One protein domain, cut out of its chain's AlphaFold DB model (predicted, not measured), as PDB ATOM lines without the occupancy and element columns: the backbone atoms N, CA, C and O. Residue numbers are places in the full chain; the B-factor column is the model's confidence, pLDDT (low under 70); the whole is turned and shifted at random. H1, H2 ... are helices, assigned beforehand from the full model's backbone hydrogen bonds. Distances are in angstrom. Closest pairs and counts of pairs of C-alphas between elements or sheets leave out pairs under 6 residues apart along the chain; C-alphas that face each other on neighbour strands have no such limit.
ATOM      1  N   SER A 153      17.076 -27.683 -11.319       63.25
ATOM      2  CA  SER A 153      18.240 -28.101 -10.529       63.25
ATOM      3  C   SER A 153      19.559 -27.729 -11.212       63.25
ATOM      4  O   SER A 153      20.486 -27.252 -10.551       63.25
ATOM      5  N   CYS A 154      19.633 -27.865 -12.540       71.19
ATOM      6  CA  CYS A 154      20.779 -27.412 -13.326       71.19
ATOM      7  C   CYS A 154      20.980 -25.902 -13.195       71.19
ATOM      8  O   CYS A 154      22.076 -25.446 -12.874       71.19
ATOM      9  N   ASN A 155      19.922 -25.121 -13.397       75.56
ATOM     10  CA  ASN A 155      19.994 -23.668 -13.310       75.56
ATOM     11  C   ASN A 155      20.369 -23.189 -11.908       75.56
ATOM     12  O   ASN A 155      21.216 -22.312 -11.785       75.56
ATOM     13  N   TYR A 156      19.803 -23.796 -10.861       73.44
ATOM     14  CA  TYR A 156      20.172 -23.504  -9.480       73.44
ATOM     15  C   TYR A 156      21.667 -23.740  -9.239       73.44
ATOM     16  O   TYR A 156      22.358 -22.846  -8.757       73.44
ATOM     17  N   CYS A 157      22.201 -24.896  -9.655       75.19
ATOM     18  CA  CYS A 157      23.632 -25.177  -9.531       75.19
ATOM     19  C   CYS A 157      24.492 -24.141 -10.272       75.19
ATOM     20  O   CYS A 157      25.477 -23.636  -9.731       75.19
ATOM     21  N   LEU A 158      24.101 -23.784 -11.497       82.25
ATOM     22  CA  LEU A 158      24.813 -22.784 -12.290       82.25
ATOM     23  C   LEU A 158      24.763 -21.389 -11.649       82.25
ATOM     24  O   LEU A 158      25.740 -20.650 -11.774       82.25
ATOM     25  N   SER A 159      23.677 -21.069 -10.938       76.06
ATOM     26  CA  SER A 159      23.419 -19.791 -10.263       76.06
ATOM     27  C   SER A 159      24.070 -19.619  -8.887       76.06
ATOM     28  O   SER A 159      24.031 -18.513  -8.354       76.06
ATOM     29  N   GLN A 160      24.679 -20.655  -8.298       71.31
ATOM     30  CA  GLN A 160      25.283 -20.598  -6.956       71.31
ATOM     31  C   GLN A 160      26.589 -19.774  -6.935       71.31
ATOM     32  O   GLN A 160      27.700 -20.315  -6.865       71.31
ATOM     33  N   ALA A 161      26.465 -18.446  -7.004       51.16
ATOM     34  CA  ALA A 161      27.576 -17.507  -6.897       51.16
ATOM     35  C   ALA A 161      28.275 -17.659  -5.530       51.16
ATOM     36  O   ALA A 161      27.651 -17.535  -4.481       51.16
ATOM     37  N   GLY A 162      29.576 -17.967  -5.539       45.47
ATOM     38  CA  GLY A 162      30.396 -18.096  -4.324       45.47
ATOM     39  C   GLY A 162      30.536 -19.510  -3.745       45.47
ATOM     40  O   GLY A 162      31.407 -19.718  -2.908       45.47
ATOM     41  N   ASN A 163      29.774 -20.497  -4.234       52.25
ATOM     42  CA  ASN A 163      29.878 -21.904  -3.808       52.25
ATOM     43  C   ASN A 163      30.172 -22.844  -4.996       52.25
ATOM     44  O   ASN A 163      29.552 -23.891  -5.165       52.25
ATOM     45  N   ALA A 164      31.132 -22.431  -5.830       64.56
ATOM     46  CA  ALA A 164      31.602 -23.095  -7.053       64.56
ATOM     47  C   ALA A 164      30.677 -23.057  -8.290       64.56
ATOM     48  O   ALA A 164      31.065 -23.629  -9.305       64.56
ATOM     49  N   GLY A 165      29.529 -22.362  -8.264       72.50
ATOM     50  CA  GLY A 165      28.647 -22.195  -9.431       72.50
ATOM     51  C   GLY A 165      29.320 -21.555 -10.659       72.50
ATOM     52  O   GLY A 165      30.489 -21.173 -10.641       72.50
ATOM     53  N   CYS A 166      28.576 -21.415 -11.756       88.00
ATOM     54  CA  CYS A 166      29.146 -21.076 -13.067       88.00
ATOM     55  C   CYS A 166      28.923 -19.630 -13.514       88.00
ATOM     56  O   CYS A 166      29.198 -19.311 -14.676       88.00
ATOM     57  N   CYS A 167      28.473 -18.752 -12.614       85.62
ATOM     58  CA  CYS A 167      28.068 -17.392 -12.958       85.62
ATOM     59  C   CYS A 167      29.129 -16.557 -13.653       85.62
ATOM     60  O   CYS A 167      28.808 -15.912 -14.643       85.62
ATOM     61  N   ASP A 168      30.387 -16.615 -13.225       87.88
ATOM     62  CA  ASP A 168      31.438 -15.820 -13.863       87.88
ATOM     63  C   ASP A 168      31.643 -16.239 -15.325       87.88
ATOM     64  O   ASP A 168      31.637 -15.409 -16.234       87.88
ATOM     65  N   SER A 169      31.746 -17.551 -15.566       90.38
ATOM     66  CA  SER A 169      31.902 -18.105 -16.917       90.38
ATOM     67  C   SER A 169      30.670 -17.866 -17.796       90.38
ATOM     68  O   SER A 169      30.795 -17.576 -18.987       90.38
ATOM     69  N   PHE A 170      29.479 -17.934 -17.204       91.44
ATOM     70  CA  PHE A 170      28.219 -17.721 -17.896       91.44
ATOM     71  C   PHE A 170      27.992 -16.246 -18.247       91.44
ATOM     72  O   PHE A 170      27.679 -15.937 -19.393       91.44
ATOM     73  N   ASN A 171      28.229 -15.328 -17.309       89.62
ATOM     74  CA  ASN A 171      28.108 -13.885 -17.527       89.62
ATOM     75  C   ASN A 171      29.135 -13.388 -18.552       89.62
ATOM     76  O   ASN A 171      28.792 -12.593 -19.428       89.62
ATOM     77  N   ALA A 172      30.367 -13.910 -18.509       91.31
ATOM     78  CA  ALA A 172      31.375 -13.625 -19.526       91.31
ATOM     79  C   ALA A 172      30.928 -14.096 -20.922       91.31
ATOM     80  O   ALA A 172      31.095 -13.368 -21.899       91.31
ATOM     81  N   CYS A 173      30.305 -15.275 -21.021       93.06
ATOM     82  CA  CYS A 173      29.710 -15.761 -22.267       93.06
ATOM     83  C   CYS A 173      28.531 -14.893 -22.739       93.06
ATOM     84  O   CYS A 173      28.429 -14.568 -23.916       93.06
ATOM     85  N   LEU A 174      27.651 -14.472 -21.834       91.06
ATOM     86  CA  LEU A 174      26.492 -13.633 -22.153       91.06
ATOM     87  C   LEU A 174      26.868 -12.263 -22.724       91.06
ATOM     88  O   LEU A 174      26.136 -11.729 -23.560       91.06
ATOM     89  N   ALA A 175      27.996 -11.709 -22.276       90.06
ATOM     90  CA  ALA A 175      28.540 -10.452 -22.777       90.06
ATOM     91  C   ALA A 175      29.130 -10.573 -24.199       90.06
ATOM     92  O   ALA A 175      29.208  -9.572 -24.912       90.06
ATOM     93  N   ASP A 176      29.514 -11.778 -24.636       94.56
ATOM     94  CA  ASP A 176      30.027 -12.041 -25.982       94.56
ATOM     95  C   ASP A 176      28.901 -12.460 -26.935       94.56
ATOM     96  O   ASP A 176      28.185 -13.436 -26.715       94.56
ATOM     97  N   THR A 177      28.743 -11.740 -28.045       90.00
ATOM     98  CA  THR A 177      27.606 -11.944 -28.957       90.00
ATOM     99  C   THR A 177      27.626 -13.324 -29.617       90.00
ATOM    100  O   THR A 177      26.573 -13.917 -29.849       90.00
ATOM    101  N   THR A 178      28.822 -13.851 -29.893       91.62
ATOM    102  CA  THR A 178      29.000 -15.176 -30.500       91.62
ATOM    103  C   THR A 178      28.674 -16.270 -29.487       91.62
ATOM    104  O   THR A 178      27.928 -17.196 -29.790       91.62
ATOM    105  N   CYS A 179      29.171 -16.139 -28.261       93.38
ATOM    106  CA  CYS A 179      28.924 -17.082 -27.183       93.38
ATOM    107  C   CYS A 179      27.450 -17.096 -26.771       93.38
ATOM    108  O   CYS A 179      26.851 -18.165 -26.672       93.38
ATOM    109  N   LYS A 180      26.818 -15.923 -26.652       88.56
ATOM    110  CA  LYS A 180      25.376 -15.808 -26.416       88.56
ATOM    111  C   LYS A 180      24.554 -16.521 -27.493       88.56
ATOM    112  O   LYS A 180      23.584 -17.199 -27.164       88.56
ATOM    113  N   ALA A 181      24.944 -16.419 -28.767       84.50
ATOM    114  CA  ALA A 181      24.297 -17.181 -29.837       84.50
ATOM    115  C   ALA A 181      24.481 -18.701 -29.652       84.50
ATOM    116  O   ALA A 181      23.539 -19.466 -29.865       84.50
ATOM    117  N   CYS A 182      25.654 -19.135 -29.185       88.94
ATOM    118  CA  CYS A 182      25.945 -20.536 -28.876       88.94
ATOM    119  C   CYS A 182      25.156 -21.093 -27.685       88.94
ATOM    120  O   CYS A 182      24.828 -22.276 -27.689       88.94
ATOM    121  N   LEU A 183      24.788 -20.265 -26.699       85.00
ATOM    122  CA  LEU A 183      23.904 -20.682 -25.600       85.00
ATOM    123  C   LEU A 183      22.519 -21.118 -26.110       85.00
ATOM    124  O   LEU A 183      21.951 -22.071 -25.584       85.00
ATOM    125  N   GLY A 184      21.994 -20.454 -27.148       77.31
ATOM    126  CA  GLY A 184      20.717 -20.812 -27.780       77.31
ATOM    127  C   GLY A 184      20.832 -21.878 -28.878       77.31
ATOM    128  O   GLY A 184      19.870 -22.596 -29.141       77.31
ATOM    129  N   ASN A 185      21.996 -21.998 -29.523       81.31
ATOM    130  CA  ASN A 185      22.274 -23.013 -30.539       81.31
ATOM    131  C   ASN A 185      23.716 -23.547 -30.411       81.31
ATOM    132  O   ASN A 185      24.615 -23.062 -31.105       81.31
ATOM    133  N   PRO A 186      23.945 -24.580 -29.578       82.69
ATOM    134  CA  PRO A 186      25.279 -25.134 -29.316       82.69
ATOM    135  C   PRO A 186      25.991 -25.698 -30.552       82.69
ATOM    136  O   PRO A 186      27.217 -25.787 -30.575       82.69
ATOM    137  N   ALA A 187      25.231 -26.084 -31.584       81.94
ATOM    138  CA  ALA A 187      25.748 -26.592 -32.855       81.94
ATOM    139  C   ALA A 187      26.033 -25.476 -33.880       81.94
ATOM    140  O   ALA A 187      26.377 -25.757 -35.030       81.94
ATOM    141  N   GLY A 188      25.867 -24.209 -33.487       85.12
ATOM    142  CA  GLY A 188      26.116 -23.047 -34.327       85.12
ATOM    143  C   GLY A 188      27.575 -22.921 -34.775       85.12
ATOM    144  O   GLY A 188      28.512 -23.441 -34.159       85.12
ATOM    145  N   ALA A 189      27.780 -22.193 -35.873       87.75
ATOM    146  CA  ALA A 189      29.116 -21.921 -36.387       87.75
ATOM    147  C   ALA A 189      29.953 -21.152 -35.348       87.75
ATOM    148  O   ALA A 189      29.509 -20.148 -34.798       87.75
ATOM    149  N   GLY A 190      31.178 -21.621 -35.102       86.25
ATOM    150  CA  GLY A 190      32.122 -20.974 -34.186       86.25
ATOM    151  C   GLY A 190      31.968 -21.349 -32.709       86.25
ATOM    152  O   GLY A 190      32.858 -21.016 -31.930       86.25
ATOM    153  N   CYS A 191      30.928 -22.097 -32.319       89.94
ATOM    154  CA  CYS A 191      30.707 -22.474 -30.917       89.94
ATOM    155  C   CYS A 191      31.797 -23.397 -30.369       89.94
ATOM    156  O   CYS A 191      32.313 -23.155 -29.285       89.94
ATOM    157  N   ALA A 192      32.242 -24.382 -31.156       88.81
ATOM    158  CA  ALA A 192      33.313 -25.302 -30.758       88.81
ATOM    159  C   ALA A 192      34.678 -24.618 -30.532       88.81
ATOM    160  O   ALA A 192      35.544 -25.167 -29.858       88.81
ATOM    161  N   THR A 193      34.885 -23.431 -31.109       92.56
ATOM    162  CA  THR A 193      36.133 -22.659 -30.993       92.56
ATOM    163  C   THR A 193      36.011 -21.451 -30.067       92.56
ATOM    164  O   THR A 193      37.017 -20.804 -29.785       92.56
ATOM    165  N   ASN A 194      34.803 -21.114 -29.605       95.81
ATOM    166  CA  ASN A 194      34.584 -19.985 -28.710       95.81
ATOM    167  C   ASN A 194      35.007 -20.375 -27.286       95.81
ATOM    168  O   ASN A 194      34.384 -21.217 -26.643       95.81
ATOM    169  N   THR A 195      36.077 -19.760 -26.785       96.50
ATOM    170  CA  THR A 195      36.668 -20.100 -25.483       96.50
ATOM    171  C   THR A 195      35.756 -19.778 -24.301       96.50
ATOM    172  O   THR A 195      35.804 -20.494 -23.304       96.50
ATOM    173  N   LEU A 196      34.900 -18.757 -24.411       96.19
ATOM    174  CA  LEU A 196      33.912 -18.418 -23.382       96.19
ATOM    175  C   LEU A 196      32.809 -19.476 -23.323       96.19
ATOM    176  O   LEU A 196      32.413 -19.892 -22.235       96.19
ATOM    177  N   PHE A 197      32.375 -19.971 -24.487       95.00
ATOM    178  CA  PHE A 197      31.363 -21.023 -24.563       95.00
ATOM    179  C   PHE A 197      31.911 -22.317 -23.977       95.00
ATOM    180  O   PHE A 197      31.298 -22.892 -23.082       95.00
ATOM    181  N   THR A 198      33.120 -22.707 -24.393       94.12
ATOM    182  CA  THR A 198      33.830 -23.864 -23.840       94.12
ATOM    183  C   THR A 198      34.038 -23.736 -22.333       94.12
ATOM    184  O   THR A 198      33.845 -24.712 -21.609       94.12
ATOM    185  N   GLY A 199      34.398 -22.547 -21.838       94.00
ATOM    186  CA  GLY A 199      34.557 -22.276 -20.407       94.00
ATOM    187  C   GLY A 199      33.266 -22.507 -19.624       94.00
ATOM    188  O   GLY A 199      33.267 -23.255 -18.647       94.00
ATOM    189  N   PHE A 200      32.148 -21.952 -20.099       93.06
ATOM    190  CA  PHE A 200      30.839 -22.166 -19.484       93.06
ATOM    191  C   PHE A 200      30.392 -23.633 -19.548       93.06
ATOM    192  O   PHE A 200      29.989 -24.196 -18.530       93.06
ATOM    193  N   THR A 201      30.494 -24.293 -20.706       91.44
ATOM    194  CA  THR A 201      30.090 -25.702 -20.836       91.44
ATOM    195  C   THR A 201      30.971 -26.634 -20.015       91.44
ATOM    196  O   THR A 201      30.476 -27.639 -19.513       91.44
ATOM    197  N   THR A 202      32.254 -26.297 -19.840       92.38
ATOM    198  CA  THR A 202      33.154 -27.030 -18.940       92.38
ATOM    199  C   THR A 202      32.678 -26.880 -17.507       92.38
ATOM    200  O   THR A 202      32.455 -27.892 -16.857       92.38
ATOM    201  N   CYS A 203      32.425 -25.654 -17.039       91.50
ATOM    202  CA  CYS A 203      31.899 -25.435 -15.693       91.50
ATOM    203  C   CYS A 203      30.581 -26.192 -15.468       91.50
ATOM    204  O   CYS A 203      30.444 -26.923 -14.488       91.50
ATOM    205  N   ARG A 204      29.639 -26.117 -16.419       89.19
ATOM    206  CA  ARG A 204      28.389 -26.891 -16.372       89.19
ATOM    207  C   ARG A 204      28.653 -28.393 -16.260       89.19
ATOM    208  O   ARG A 204      28.010 -29.059 -15.460       89.19
ATOM    209  N   GLY A 205      29.577 -28.918 -17.062       85.56
ATOM    210  CA  GLY A 205      29.898 -30.342 -17.124       85.56
ATOM    211  C   GLY A 205      30.780 -30.859 -15.987       85.56
ATOM    212  O   GLY A 205      30.836 -32.066 -15.797       85.56
ATOM    213  N   THR A 206      31.465 -29.996 -15.233       84.75
ATOM    214  CA  THR A 206      32.310 -30.407 -14.100       84.75
ATOM    215  C   THR A 206      31.675 -30.067 -12.763       84.75
ATOM    216  O   THR A 206      31.552 -30.934 -11.906       84.75
ATOM    217  N   THR A 207      31.256 -28.817 -12.583       83.31
ATOM    218  CA  THR A 207      30.673 -28.340 -11.326       83.31
ATOM    219  C   THR A 207      29.234 -28.816 -11.189       83.31
ATOM    220  O   THR A 207      28.822 -29.254 -10.120       83.31
ATOM    221  N   CYS A 208      28.473 -28.765 -12.282       79.25
ATOM    222  CA  CYS A 208      27.040 -29.044 -12.276       79.25
ATOM    223  C   CYS A 208      26.664 -30.316 -13.042       79.25
ATOM    224  O   CYS A 208      25.508 -30.457 -13.430       79.25
ATOM    225  N   ALA A 209      27.609 -31.245 -13.246       81.25
ATOM    226  CA  ALA A 209      27.417 -32.453 -14.056       81.25
ATOM    227  C   ALA A 209      26.129 -33.200 -13.672       81.25
ATOM    228  O   ALA A 209      25.214 -33.341 -14.483       81.25
ATOM    229  N   THR A 210      26.025 -33.537 -12.384       72.50
ATOM    230  CA  THR A 210      24.901 -34.255 -11.782       72.50
ATOM    231  C   THR A 210      23.585 -33.491 -11.904       72.50
ATOM    232  O   THR A 210      22.572 -34.061 -12.295       72.50
ATOM    233  N   ALA A 211      23.590 -32.190 -11.607       65.62
ATOM    234  CA  ALA A 211      22.387 -31.358 -11.647       65.62
ATOM    235  C   ALA A 211      21.891 -31.105 -13.084       65.62
ATOM    236  O   ALA A 211      20.700 -30.926 -13.322       65.62
ATOM    237  N   CYS A 212      22.809 -31.105 -14.051       70.56
ATOM    238  CA  CYS A 212      22.544 -30.828 -15.458       70.56
ATOM    239  C   CYS A 212      22.440 -32.082 -16.334       70.56
ATOM    240  O   CYS A 212      22.374 -31.938 -17.556       70.56
TER     241      CYS A 212
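AT A GLANCE: This is residues 153 to 212 of the 214 residues of the protein "Multiple EGF-like-domain protein 3" of Minicystis rosea (UniProt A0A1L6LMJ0). Two helices, H2 and H4, run side by side in opposite directions and make the core of a small, elongated helical domain, with the short helix H1 near one end of the pair and H3 at the other end. A loop between H1 and H2 and another between H3 and H4 lie at the opposite ends of the long axis. You have 60 printed residues with four named helices, in the order H1, H2, H3, H4, and no named strand; the class is all helix, with 36 residues in the named helices. The whole is compact, with a radius of gyration of the C-alphas of 10.9 A, and the C-alphas span 31 by 20 by 15 A.

IN THESE COORDINATES: Find C-alpha 153 at (18.240, -28.101, -10.529); from there H1 runs through residues 153 to 159. After a short link of 7 residues, H2 begins at C-alpha 167, at (28.068, -17.392, -12.958), and takes residues 167 to 175, 12.0 A from first to last C-alpha. Asp 176 alone makes the tight link to H3, residues 177 to 184, 11.3 A long. A short link of 10 residues leads to H4, residues 195 to 206, the longest helix at 16.0 A, which ends at C-alpha 206, at (32.310, -30.407, -14.100).

HOW THE PARTS SIT: Start at H1, which is close to H2 but not clearly touching it: the closest C-alphas, those of Ser 159 and Cys 167, are 5.9 A apart, and the lines are about perpendicular at 79 degrees. H1 is also close to H4 but not clearly touching it, with the closest C-alphas, those of Leu 158 and Arg 204, 6.8 A apart. H1 and H3 are apart. Move on to H2, which touches H4 at a shallow tilt of 31 degrees, opposite ways, with the C-alphas of Ser 169 and Phe 200 closest at 4.9 A. H2 and H3 only just touch, and only at the corner by their link, with 3 pairs of C-alphas within 8 A, the closest those of Leu 174 and Lys 180 at 4.9 A; the tilt is steep at 64 degrees. H3 touches H4 through residues 196 to 197 of H4 alone, the closest C-alphas being those of Cys 179 and Phe 197 at 5.3 A; they run the same way at a shallow tilt of 34 degrees, only just short of steep. In H1, H2 and H4 each O i to N i+4 pair is within hydrogen-bond range; in H3 it is 3 of 4.

THE WHOLE: Look for the two C-alphas farthest apart, those of Asn 163 and Ala 189, at 32.6 A, while the first and last printed C-alphas, of Ser 153 and Cys 212, are 7.1 A apart. The printed part has no cut, and no link is long. The mean pLDDT of the printed part is 83.2; the model's confidence is under 70 at residue 153, residues 161 to 164 and residue 211.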